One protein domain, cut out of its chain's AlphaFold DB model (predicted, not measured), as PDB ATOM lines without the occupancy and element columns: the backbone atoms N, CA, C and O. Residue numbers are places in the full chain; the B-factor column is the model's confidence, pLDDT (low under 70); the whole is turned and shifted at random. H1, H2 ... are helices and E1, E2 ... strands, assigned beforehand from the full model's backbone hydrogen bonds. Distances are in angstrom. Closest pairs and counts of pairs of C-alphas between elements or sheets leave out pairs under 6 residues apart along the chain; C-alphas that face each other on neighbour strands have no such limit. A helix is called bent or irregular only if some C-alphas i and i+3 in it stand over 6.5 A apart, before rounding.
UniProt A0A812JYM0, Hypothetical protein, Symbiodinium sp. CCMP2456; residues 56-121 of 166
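AT A GLANCE: This is residues 56 to 121 of the 166 residues of the protein "Hypothetical protein" of Symbiodinium sp. CCMP2456 (UniProt A0A812JYM0). Two short parallel strands, E1 and E2, lie side by side with H2 packed over one face of them, mostly over E1, while the long, kinked H1 reaches away from H2 and makes much of the length. The 66 printed residues hold H1, E1, H2, E2 in that order, class mixed; E1, H2, E2 form a strand-helix-strand unit, two parallel strands joined through a helix, with a right-handed crossover. The whole is only just compact, close to loose, with a radius of gyration of the C-alphas of 12.8 A and spans of 35 by 28 by 17 A.

IN THESE COORDINATES: E1 is residues 84 to 88 and E2 residues 116 to 120, its last C-alpha at (21.279, 56.227, -21.059). H2, residues 96 to 108, measures 18.2 A. H1, residues 64 to 80, measures 24.3 A from C-alpha 64 at (13.768, 35.283, 2.378); it is irregular, C-alphas 72 and 75 being 7.0 A apart, with a kink of 40 degrees near residue 73.

HOW THE PARTS SIT: E1 and E2 are parallel neighbours at 23 degrees, with N 86 and O 117 within hydrogen-bond range at 2.8 A. The closest C-alphas of E1 and H2, Met 84 and Phe 105, are 7.5 A apart. H1 touches H2 with residues 75 to 79 alone, closest at the C-alphas of Leu 78 and Phe 105, 5.5 A; they run the same way at a steep tilt of 40 degrees. H1 and E2 are apart. Every O i to N i+4 pair is within hydrogen-bond range in H2, 11 of 13 in H1.

THE WHOLE: The C-alphas of Val 62 and Asp 111 are the two farthest apart, 36.0 A. The printed part has no cut, no link is long, residues 91 to 97 stand free, and no printed residue is under 70 in pLDDT.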
ATOM      1  N   ARG A  56      13.687  43.937  -8.740       87.69
ATOM      2  CA  ARG A  56      13.126  44.610  -7.560       87.69
ATOM      3  C   ARG A  56      11.618  44.431  -7.396       87.69
ATOM      4  O   ARG A  56      11.140  44.550  -6.272       87.69
ATOM      5  N   VAL A  57      10.891  44.197  -8.486       90.06
ATOM      6  CA  VAL A  57       9.423  44.082  -8.501       90.06
ATOM      7  C   VAL A  57       8.992  42.623  -8.596       90.06
ATOM      8  O   VAL A  57       8.035  42.221  -7.941       90.06
ATOM      9  N   CYS A  58       9.698  41.827  -9.394       89.62
ATOM     10  CA  CYS A  58       9.354  40.437  -9.659       89.62
ATOM     11  C   CYS A  58       9.888  39.469  -8.592       89.62
ATOM     12  O   CYS A  58       9.308  38.402  -8.417       89.62
ATOM     13  N   ILE A  59      10.958  39.820  -7.868       91.12
ATOM     14  CA  ILE A  59      11.480  39.007  -6.762       91.12
ATOM     15  C   ILE A  59      10.917  39.534  -5.444       91.12
ATOM     16  O   ILE A  59      11.059  40.719  -5.124       91.12
ATOM     17  N   ASN A  60      10.323  38.639  -4.650       91.75
ATOM     18  CA  ASN A  60       9.819  38.962  -3.318       91.75
ATOM     19  C   ASN A  60      10.970  39.471  -2.431       91.75
ATOM     20  O   ASN A  60      11.946  38.764  -2.195       91.75
ATOM     21  N   GLN A  61      10.873  40.717  -1.959       92.12
ATOM     22  CA  GLN A  61      11.904  41.337  -1.115       92.12
ATOM     23  C   GLN A  61      11.684  41.098   0.386       92.12
ATOM     24  O   GLN A  61      12.576  41.410   1.175       92.12
ATOM     25  N   VAL A  62      10.515  40.582   0.780       94.44
ATOM     26  CA  VAL A  62      10.097  40.414   2.179       94.44
ATOM     27  C   VAL A  62      10.367  38.994   2.669       94.44
ATOM     28  O   VAL A  62      10.982  38.814   3.719       94.44
ATOM     29  N   ASP A  63       9.945  37.989   1.903       95.56
ATOM     30  CA  ASP A  63      10.159  36.581   2.240       95.56
ATOM     31  C   ASP A  63      11.538  36.117   1.751       95.56
ATOM     32  O   ASP A  63      11.815  36.095   0.551       95.56
ATOM     33  N   GLN A  64      12.407  35.728   2.686       94.00
ATOM     34  CA  GLN A  64      13.768  35.283   2.378       94.00
ATOM     35  C   GLN A  64      13.813  33.969   1.590       94.00
ATOM     36  O   GLN A  64      14.710  33.801   0.764       94.00
ATOM     37  N   ALA A  65      12.861  33.056   1.803       94.81
ATOM     38  CA  ALA A  65      12.815  31.791   1.078       94.81
ATOM     39  C   ALA A  65      12.453  32.034  -0.393       94.81
ATOM     40  O   ALA A  65      13.179  31.608  -1.291       94.81
ATOM     41  N   MET A  66      11.400  32.821  -0.640       93.31
ATOM     42  CA  MET A  66      10.999  33.200  -2.002       93.31
ATOM     43  C   MET A  66      12.042  34.081  -2.694       93.31
ATOM     44  O   MET A  66      12.225  33.996  -3.906       93.31
ATOM     45  N   LYS A  67      12.756  34.924  -1.938       93.31
ATOM     46  CA  LYS A  67      13.868  35.712  -2.472       93.31
ATOM     47  C   LYS A  67      14.996  34.817  -2.973       93.31
ATOM     48  O   LYS A  67      15.491  35.033  -4.076       93.31
ATOM     49  N   ALA A  68      15.400  33.832  -2.171       92.94
ATOM     50  CA  ALA A  68      16.444  32.887  -2.549       92.94
ATOM     51  C   ALA A  68      16.042  32.096  -3.802       92.94
ATOM     52  O   ALA A  68      16.827  31.999  -4.741       92.94
ATOM     53  N   GLU A  69      14.799  31.615  -3.856       93.56
ATOM     54  CA  GLU A  69      14.254  30.925  -5.028       93.56
ATOM     55  C   GLU A  69      14.235  31.823  -6.278       93.56
ATOM     56  O   GLU A  69      14.684  31.414  -7.349       93.56
ATOM     57  N   GLY A  70      13.791  33.077  -6.146       90.75
ATOM     58  CA  GLY A  70      13.784  34.042  -7.247       90.75
ATOM     59  C   GLY A  70      15.184  34.338  -7.791       90.75
ATOM     60  O   GLY A  70      15.378  34.380  -9.005       90.75
ATOM     61  N   VAL A  71      16.176  34.478  -6.907       90.81
ATOM     62  CA  VAL A  71      17.579  34.688  -7.295       90.81
ATOM     63  C   VAL A  71      18.160  33.457  -7.997       90.81
ATOM     64  O   VAL A  71      18.849  33.603  -9.006       90.81
ATOM     65  N   LEU A  72      17.854  32.246  -7.518       91.94
ATOM     66  CA  LEU A  72      18.290  31.001  -8.160       91.94
ATOM     67  C   LEU A  72      17.712  30.849  -9.575       91.94
ATOM     68  O   LEU A  72      18.411  30.406 -10.486       91.94
ATOM     69  N   ASN A  73      16.465  31.275  -9.779       91.44
ATOM     70  CA  ASN A  73      15.785  31.202 -11.072       91.44
ATOM     71  C   ASN A  73      16.170  32.329 -12.046       91.44
ATOM     72  O   ASN A  73      15.803  32.275 -13.222       91.44
ATOM     73  N   MET A  74      16.946  33.325 -11.615       91.50
ATOM     74  CA  MET A  74      17.282  34.485 -12.442       91.50
ATOM     75  C   MET A  74      18.037  34.110 -13.724       91.50
ATOM     76  O   MET A  74      17.752  34.643 -14.794       91.50
ATOM     77  N   GLY A  75      18.948  33.134 -13.657       90.81
ATOM     78  CA  GLY A  75      19.656  32.642 -14.843       90.81
ATOM     79  C   GLY A  75      18.722  32.008 -15.881       90.81
ATOM     80  O   GLY A  75      18.936  32.169 -17.083       90.81
ATOM     81  N   ALA A  76      17.658  31.331 -15.433       92.38
ATOM     82  CA  ALA A  76      16.647  30.768 -16.324       92.38
ATOM     83  C   ALA A  76      15.825  31.872 -17.001       92.38
ATOM     84  O   ALA A  76      15.578  31.792 -18.201       92.38
ATOM     85  N   ILE A  77      15.473  32.927 -16.259       92.56
ATOM     86  CA  ILE A  77      14.772  34.099 -16.798       92.56
ATOM     87  C   ILE A  77      15.627  34.795 -17.856       92.56
ATOM     88  O   ILE A  77      15.136  35.048 -18.953       92.56
ATOM     89  N   LEU A  78      16.910  35.040 -17.571       93.38
ATOM     90  CA  LEU A  78      17.826  35.653 -18.535       93.38
ATOM     91  C   LEU A  78      17.936  34.820 -19.810       93.38
ATOM     92  O   LEU A  78      17.866  35.387 -20.891       93.38
ATOM     93  N   LYS A  79      18.036  33.490 -19.697       92.94
ATOM     94  CA  LYS A  79      18.097  32.575 -20.848       92.94
ATOM     95  C   LYS A  79      16.804  32.540 -21.677       92.94
ATOM     96  O   LYS A  79      16.860  32.213 -22.853       92.94
ATOM     97  N   HIS A  80      15.649  32.798 -21.066       92.75
ATOM     98  CA  HIS A  80      14.341  32.732 -21.733       92.75
ATOM     99  C   HIS A  80      13.791  34.107 -22.139       92.75
ATOM    100  O   HIS A  80      12.662  34.198 -22.610       92.75
ATOM    101  N   SER A  81      14.554  35.178 -21.915       92.81
ATOM    102  CA  SER A  81      14.154  36.542 -22.258       92.81
ATOM    103  C   SER A  81      14.491  36.853 -23.714       92.81
ATOM    104  O   SER A  81      15.639  36.715 -24.112       92.81
ATOM    105  N   ASP A  82      13.531  37.367 -24.484       92.69
ATOM    106  CA  ASP A  82      13.746  37.699 -25.905       92.69
ATOM    107  C   ASP A  82      14.717  38.874 -26.121       92.69
ATOM    108  O   ASP A  82      15.313  39.031 -27.185       92.69
ATOM    109  N   SER A  83      14.824  39.777 -25.144       93.56
ATOM    110  CA  SER A  83      15.695  40.951 -25.222       93.56
ATOM    111  C   SER A  83      16.030  41.491 -23.839       93.56
ATOM    112  O   SER A  83      15.277  41.295 -22.885       93.56
ATOM    113  N   MET A  84      17.144  42.218 -23.746       94.38
ATOM    114  CA  MET A  84      17.594  42.852 -22.509       94.38
ATOM    115  C   MET A  84      17.729  44.363 -22.703       94.38
ATOM    116  O   MET A  84      18.450  44.831 -23.586       94.38
ATOM    117  N   LEU A  85      17.044  45.144 -21.863       94.00
ATOM    118  CA  LEU A  85      17.164  46.603 -21.821       94.00
ATOM    119  C   LEU A  85      18.071  47.014 -20.657       94.00
ATOM    120  O   LEU A  85      17.700  46.885 -19.495       94.00
ATOM    121  N   VAL A  86      19.233  47.572 -20.979       93.50
ATOM    122  CA  VAL A  86      20.184  48.116 -20.009       93.50
ATOM    123  C   VAL A  86      19.996  49.624 -19.900       93.50
ATOM    124  O   VAL A  86      20.252  50.371 -20.848       93.50
ATOM    125  N   LEU A  87      19.571  50.080 -18.723       92.31
ATOM    126  CA  LEU A  87      19.514  51.497 -18.382       92.31
ATOM    127  C   LEU A  87      20.877  51.942 -17.848       92.31
ATOM    128  O   LEU A  87      21.212  51.700 -16.690       92.31
ATOM    129  N   TRP A  88      21.668  52.572 -18.714       92.31
ATOM    130  CA  TRP A  88      23.035  52.966 -18.400       92.31
ATOM    131  C   TRP A  88      23.060  54.265 -17.594       92.31
ATOM    132  O   TRP A  88      22.771  55.344 -18.116       92.31
ATOM    133  N   ASP A  89      23.424  54.154 -16.321       91.19
ATOM    134  CA  ASP A  89      23.728  55.269 -15.432       91.19
ATOM    135  C   ASP A  89      25.209  55.258 -15.019       91.19
ATOM    136  O   ASP A  89      25.960  54.326 -15.309       91.19
ATOM    137  N   THR A  90      25.646  56.300 -14.312       90.56
ATOM    138  CA  THR A  90      27.035  56.416 -13.837       90.56
ATOM    139  C   THR A  90      27.430  55.299 -12.868       90.56
ATOM    140  O   THR A  90      28.613  54.987 -12.746       90.56
ATOM    141  N   THR A  91      26.455  54.668 -12.203       91.69
ATOM    142  CA  THR A  91      26.672  53.565 -11.257       91.69
ATOM    143  C   THR A  91      26.476  52.179 -11.875       91.69
ATOM    144  O   THR A  91      26.572  51.170 -11.177       91.69
ATOM    145  N   PHE A  92      26.191  52.080 -13.177       88.69
ATOM    146  CA  PHE A  92      25.898  50.794 -13.806       88.69
ATOM    147  C   PHE A  92      27.115  49.869 -13.742       88.69
ATOM    148  O   PHE A  92      27.030  48.747 -13.250       88.69
ATOM    149  N   ALA A  93      28.277  50.384 -14.149       88.06
ATOM    150  CA  ALA A  93      29.526  49.630 -14.170       88.06
ATOM    151  C   ALA A  93      30.093  49.320 -12.770       88.06
ATOM    152  O   ALA A  93      30.920  48.423 -12.641       88.06
ATOM    153  N   SER A  94      29.662  50.026 -11.715       91.25
ATOM    154  CA  SER A  94      30.095  49.732 -10.340       91.25
ATOM    155  C   SER A  94      29.272  48.621  -9.678       91.25
ATOM    156  O   SER A  94      29.710  48.027  -8.692       91.25
ATOM    157  N   ARG A  95      28.090  48.302 -10.221       90.81
ATOM    158  CA  ARG A  95      27.211  47.243  -9.719       90.81
ATOM    159  C   ARG A  95      27.535  45.923 -10.410       90.81
ATOM    160  O   ARG A  95      27.027  45.624 -11.486       90.81
ATOM    161  N   LEU A  96      28.349  45.103  -9.743       90.12
ATOM    162  CA  LEU A  96      28.805  43.804 -10.259       90.12
ATOM    163  C   LEU A  96      27.651  42.882 -10.683       90.12
ATOM    164  O   LEU A  96      27.762  42.169 -11.674       90.12
ATOM    165  N   TRP A  97      26.525  42.949  -9.969       89.88
ATOM    166  CA  TRP A  97      25.317  42.193 -10.293       89.88
ATOM    167  C   TRP A  97      24.770  42.509 -11.694       89.88
ATOM    168  O   TRP A  97      24.534  41.598 -12.478       89.88
ATOM    169  N   CYS A  98      24.670  43.791 -12.059       91.56
ATOM    170  CA  CYS A  98      24.162  44.208 -13.368       91.56
ATOM    171  C   CYS A  98      25.083  43.754 -14.515       91.56
ATOM    172  O   CYS A  98      24.617  43.347 -15.579       91.56
ATOM    173  N   LEU A  99      26.404  43.788 -14.297       93.12
ATOM    174  CA  LEU A  99      27.376  43.272 -15.266       93.12
ATOM    175  C   LEU A  99      27.283  41.750 -15.411       93.12
ATOM    176  O   LEU A  99      27.400  41.239 -16.523       93.12
ATOM    177  N   PHE A 100      27.056  41.039 -14.305       92.75
ATOM    178  CA  PHE A 100      26.844  39.596 -14.316       92.75
ATOM    179  C   PHE A 100      25.602  39.216 -15.130       92.75
ATOM    180  O   PHE A 100      25.694  38.339 -15.985       92.75
ATOM    181  N   GLU A 101      24.473  39.897 -14.932       93.12
ATOM    182  CA  GLU A 101      23.241  39.647 -15.693       93.12
ATOM    183  C   GLU A 101      23.438  39.894 -17.190       93.12
ATOM    184  O   GLU A 101      23.058  39.062 -18.013       93.12
ATOM    185  N   MET A 102      24.088  41.006 -17.545       93.62
ATOM    186  CA  MET A 102      24.390  41.338 -18.936       93.62
ATOM    187  C   MET A 102      25.314  40.296 -19.577       93.62
ATOM    188  O   MET A 102      25.065  39.843 -20.693       93.62
ATOM    189  N   ALA A 103      26.362  39.868 -18.869       93.31
ATOM    190  CA  ALA A 103      27.266  38.829 -19.347       93.31
ATOM    191  C   ALA A 103      26.563  37.467 -19.480       93.31
ATOM    192  O   ALA A 103      26.783  36.759 -20.460       93.31
ATOM    193  N   ALA A 104      25.697  37.104 -18.530       93.31
ATOM    194  CA  ALA A 104      24.921  35.867 -18.567       93.31
ATOM    195  C   ALA A 104      23.898  35.862 -19.717       93.31
ATOM    196  O   ALA A 104      23.746  34.843 -20.395       93.31
ATOM    197  N   PHE A 105      23.252  36.998 -19.993       94.75
ATOM    198  CA  PHE A 105      22.373  37.170 -21.151       94.75
ATOM    199  C   PHE A 105      23.142  36.977 -22.466       94.75
ATOM    200  O   PHE A 105      22.781  36.121 -23.271       94.75
ATOM    201  N   LEU A 106      24.265  37.682 -22.639       94.44
ATOM    202  CA  LEU A 106      25.113  37.562 -23.830       94.44
ATOM    203  C   LEU A 106      25.699  36.158 -24.007       94.44
ATOM    204  O   LEU A 106      25.883  35.701 -25.126       94.44
ATOM    205  N   LYS A 107      26.000  35.457 -22.911       94.00
ATOM    206  CA  LYS A 107      26.530  34.093 -22.976       94.00
ATOM    207  C   LYS A 107      25.463  33.055 -23.328       94.00
ATOM    208  O   LYS A 107      25.810  31.998 -23.851       94.00
ATOM    209  N   SER A 108      24.200  33.321 -22.998       92.88
ATOM    210  CA  SER A 108      23.082  32.399 -23.230       92.88
ATOM    211  C   SER A 108      22.423  32.552 -24.604       92.88
ATOM    212  O   SER A 108      21.663  31.663 -24.981       92.88
ATOM    213  N   HIS A 109      22.749  33.611 -25.352       93.88
ATOM    214  CA  HIS A 109      22.190  33.918 -26.670       93.88
ATOM    215  C   HIS A 109      23.294  34.017 -27.727       93.88
ATOM    216  O   HIS A 109      24.242  34.779 -27.552       93.88
ATOM    217  N   GLU A 110      23.153  33.296 -28.844       87.31
ATOM    218  CA  GLU A 110      24.110  33.358 -29.964       87.31
ATOM    219  C   GLU A 110      24.122  34.757 -30.617       87.31
ATOM    220  O   GLU A 110      25.197  35.318 -30.826       87.31
ATOM    221  N   ASP A 111      22.946  35.382 -30.774       87.81
ATOM    222  CA  ASP A 111      22.762  36.750 -31.300       87.81
ATOM    223  C   ASP A 111      22.462  37.781 -30.191       87.81
ATOM    224  O   ASP A 111      21.684  38.730 -30.356       87.81
ATOM    225  N   GLY A 112      23.055  37.592 -29.007       82.75
ATOM    226  CA  GLY A 112      22.743  38.391 -27.816       82.75
ATOM    227  C   GLY A 112      22.988  39.897 -27.979       82.75
ATOM    228  O   GLY A 112      22.299  40.700 -27.353       82.75
ATOM    229  N   LEU A 113      23.929  40.302 -28.840       88.44
ATOM    230  CA  LEU A 113      24.230  41.716 -29.095       88.44
ATOM    231  C   LEU A 113      23.106  42.440 -29.847       88.44
ATOM    232  O   LEU A 113      22.878  43.620 -29.589       88.44
ATOM    233  N   GLU A 114      22.386  41.756 -30.737       90.88
ATOM    234  CA  GLU A 114      21.273  42.358 -31.487       90.88
ATOM    235  C   GLU A 114      20.061  42.627 -30.584       90.88
ATOM    236  O   GLU A 114      19.312  43.592 -30.767       90.88
ATOM    237  N   HIS A 115      19.907  41.794 -29.554       92.44
ATOM    238  CA  HIS A 115      18.803  41.829 -28.601       92.44
ATOM    239  C   HIS A 115      19.133  42.625 -27.326       92.44
ATOM    240  O   HIS A 115      18.262  42.826 -26.475       92.44
ATOM    241  N   LEU A 116      20.366  43.129 -27.205       94.25
ATOM    242  CA  LEU A 116      20.809  43.985 -26.110       94.25
ATOM    243  C   LEU A 116      20.611  45.465 -26.467       94.25
ATOM    244  O   LEU A 116      21.289  46.027 -27.326       94.25
ATOM    245  N   ARG A 117      19.704  46.142 -25.762       94.25
ATOM    246  CA  ARG A 117      19.438  47.575 -25.940       94.25
ATOM    247  C   ARG A 117      20.002  48.357 -24.770       94.25
ATOM    248  O   ARG A 117      19.476  48.280 -23.669       94.25
ATOM    249  N   ILE A 118      21.022  49.172 -25.015       93.75
ATOM    250  CA  ILE A 118      21.580  50.071 -23.999       93.75
ATOM    251  C   ILE A 118      20.985  51.468 -24.194       93.75
ATOM    252  O   ILE A 118      21.036  52.031 -25.291       93.75
ATOM    253  N   LYS A 119      20.386  52.028 -23.141       92.94
ATOM    254  CA  LYS A 119      19.787  53.368 -23.143       92.94
ATOM    255  C   LYS A 119      20.293  54.180 -21.950       92.94
ATOM    256  O   LYS A 119      20.134  53.728 -20.820       92.94
ATOM    257  N   PRO A 120      20.875  55.372 -22.165       93.31
ATOM    258  CA  PRO A 120      21.279  56.227 -21.059       93.31
ATOM    259  C   PRO A 120      20.077  56.728 -20.254       93.31
ATOM    260  O   PRO A 120      19.058  57.126 -20.823       93.31
ATOM    261  N   THR A 121      20.213  56.762 -18.929       90.38
ATOM    262  CA  THR A 121      19.137  57.190 -18.018       90.38
ATOM    263  C   THR A 121      18.809  58.679 -18.109       90.38
ATOM    264  O   THR A 121      17.664  59.057 -17.870       90.38
TER     265      THR A 121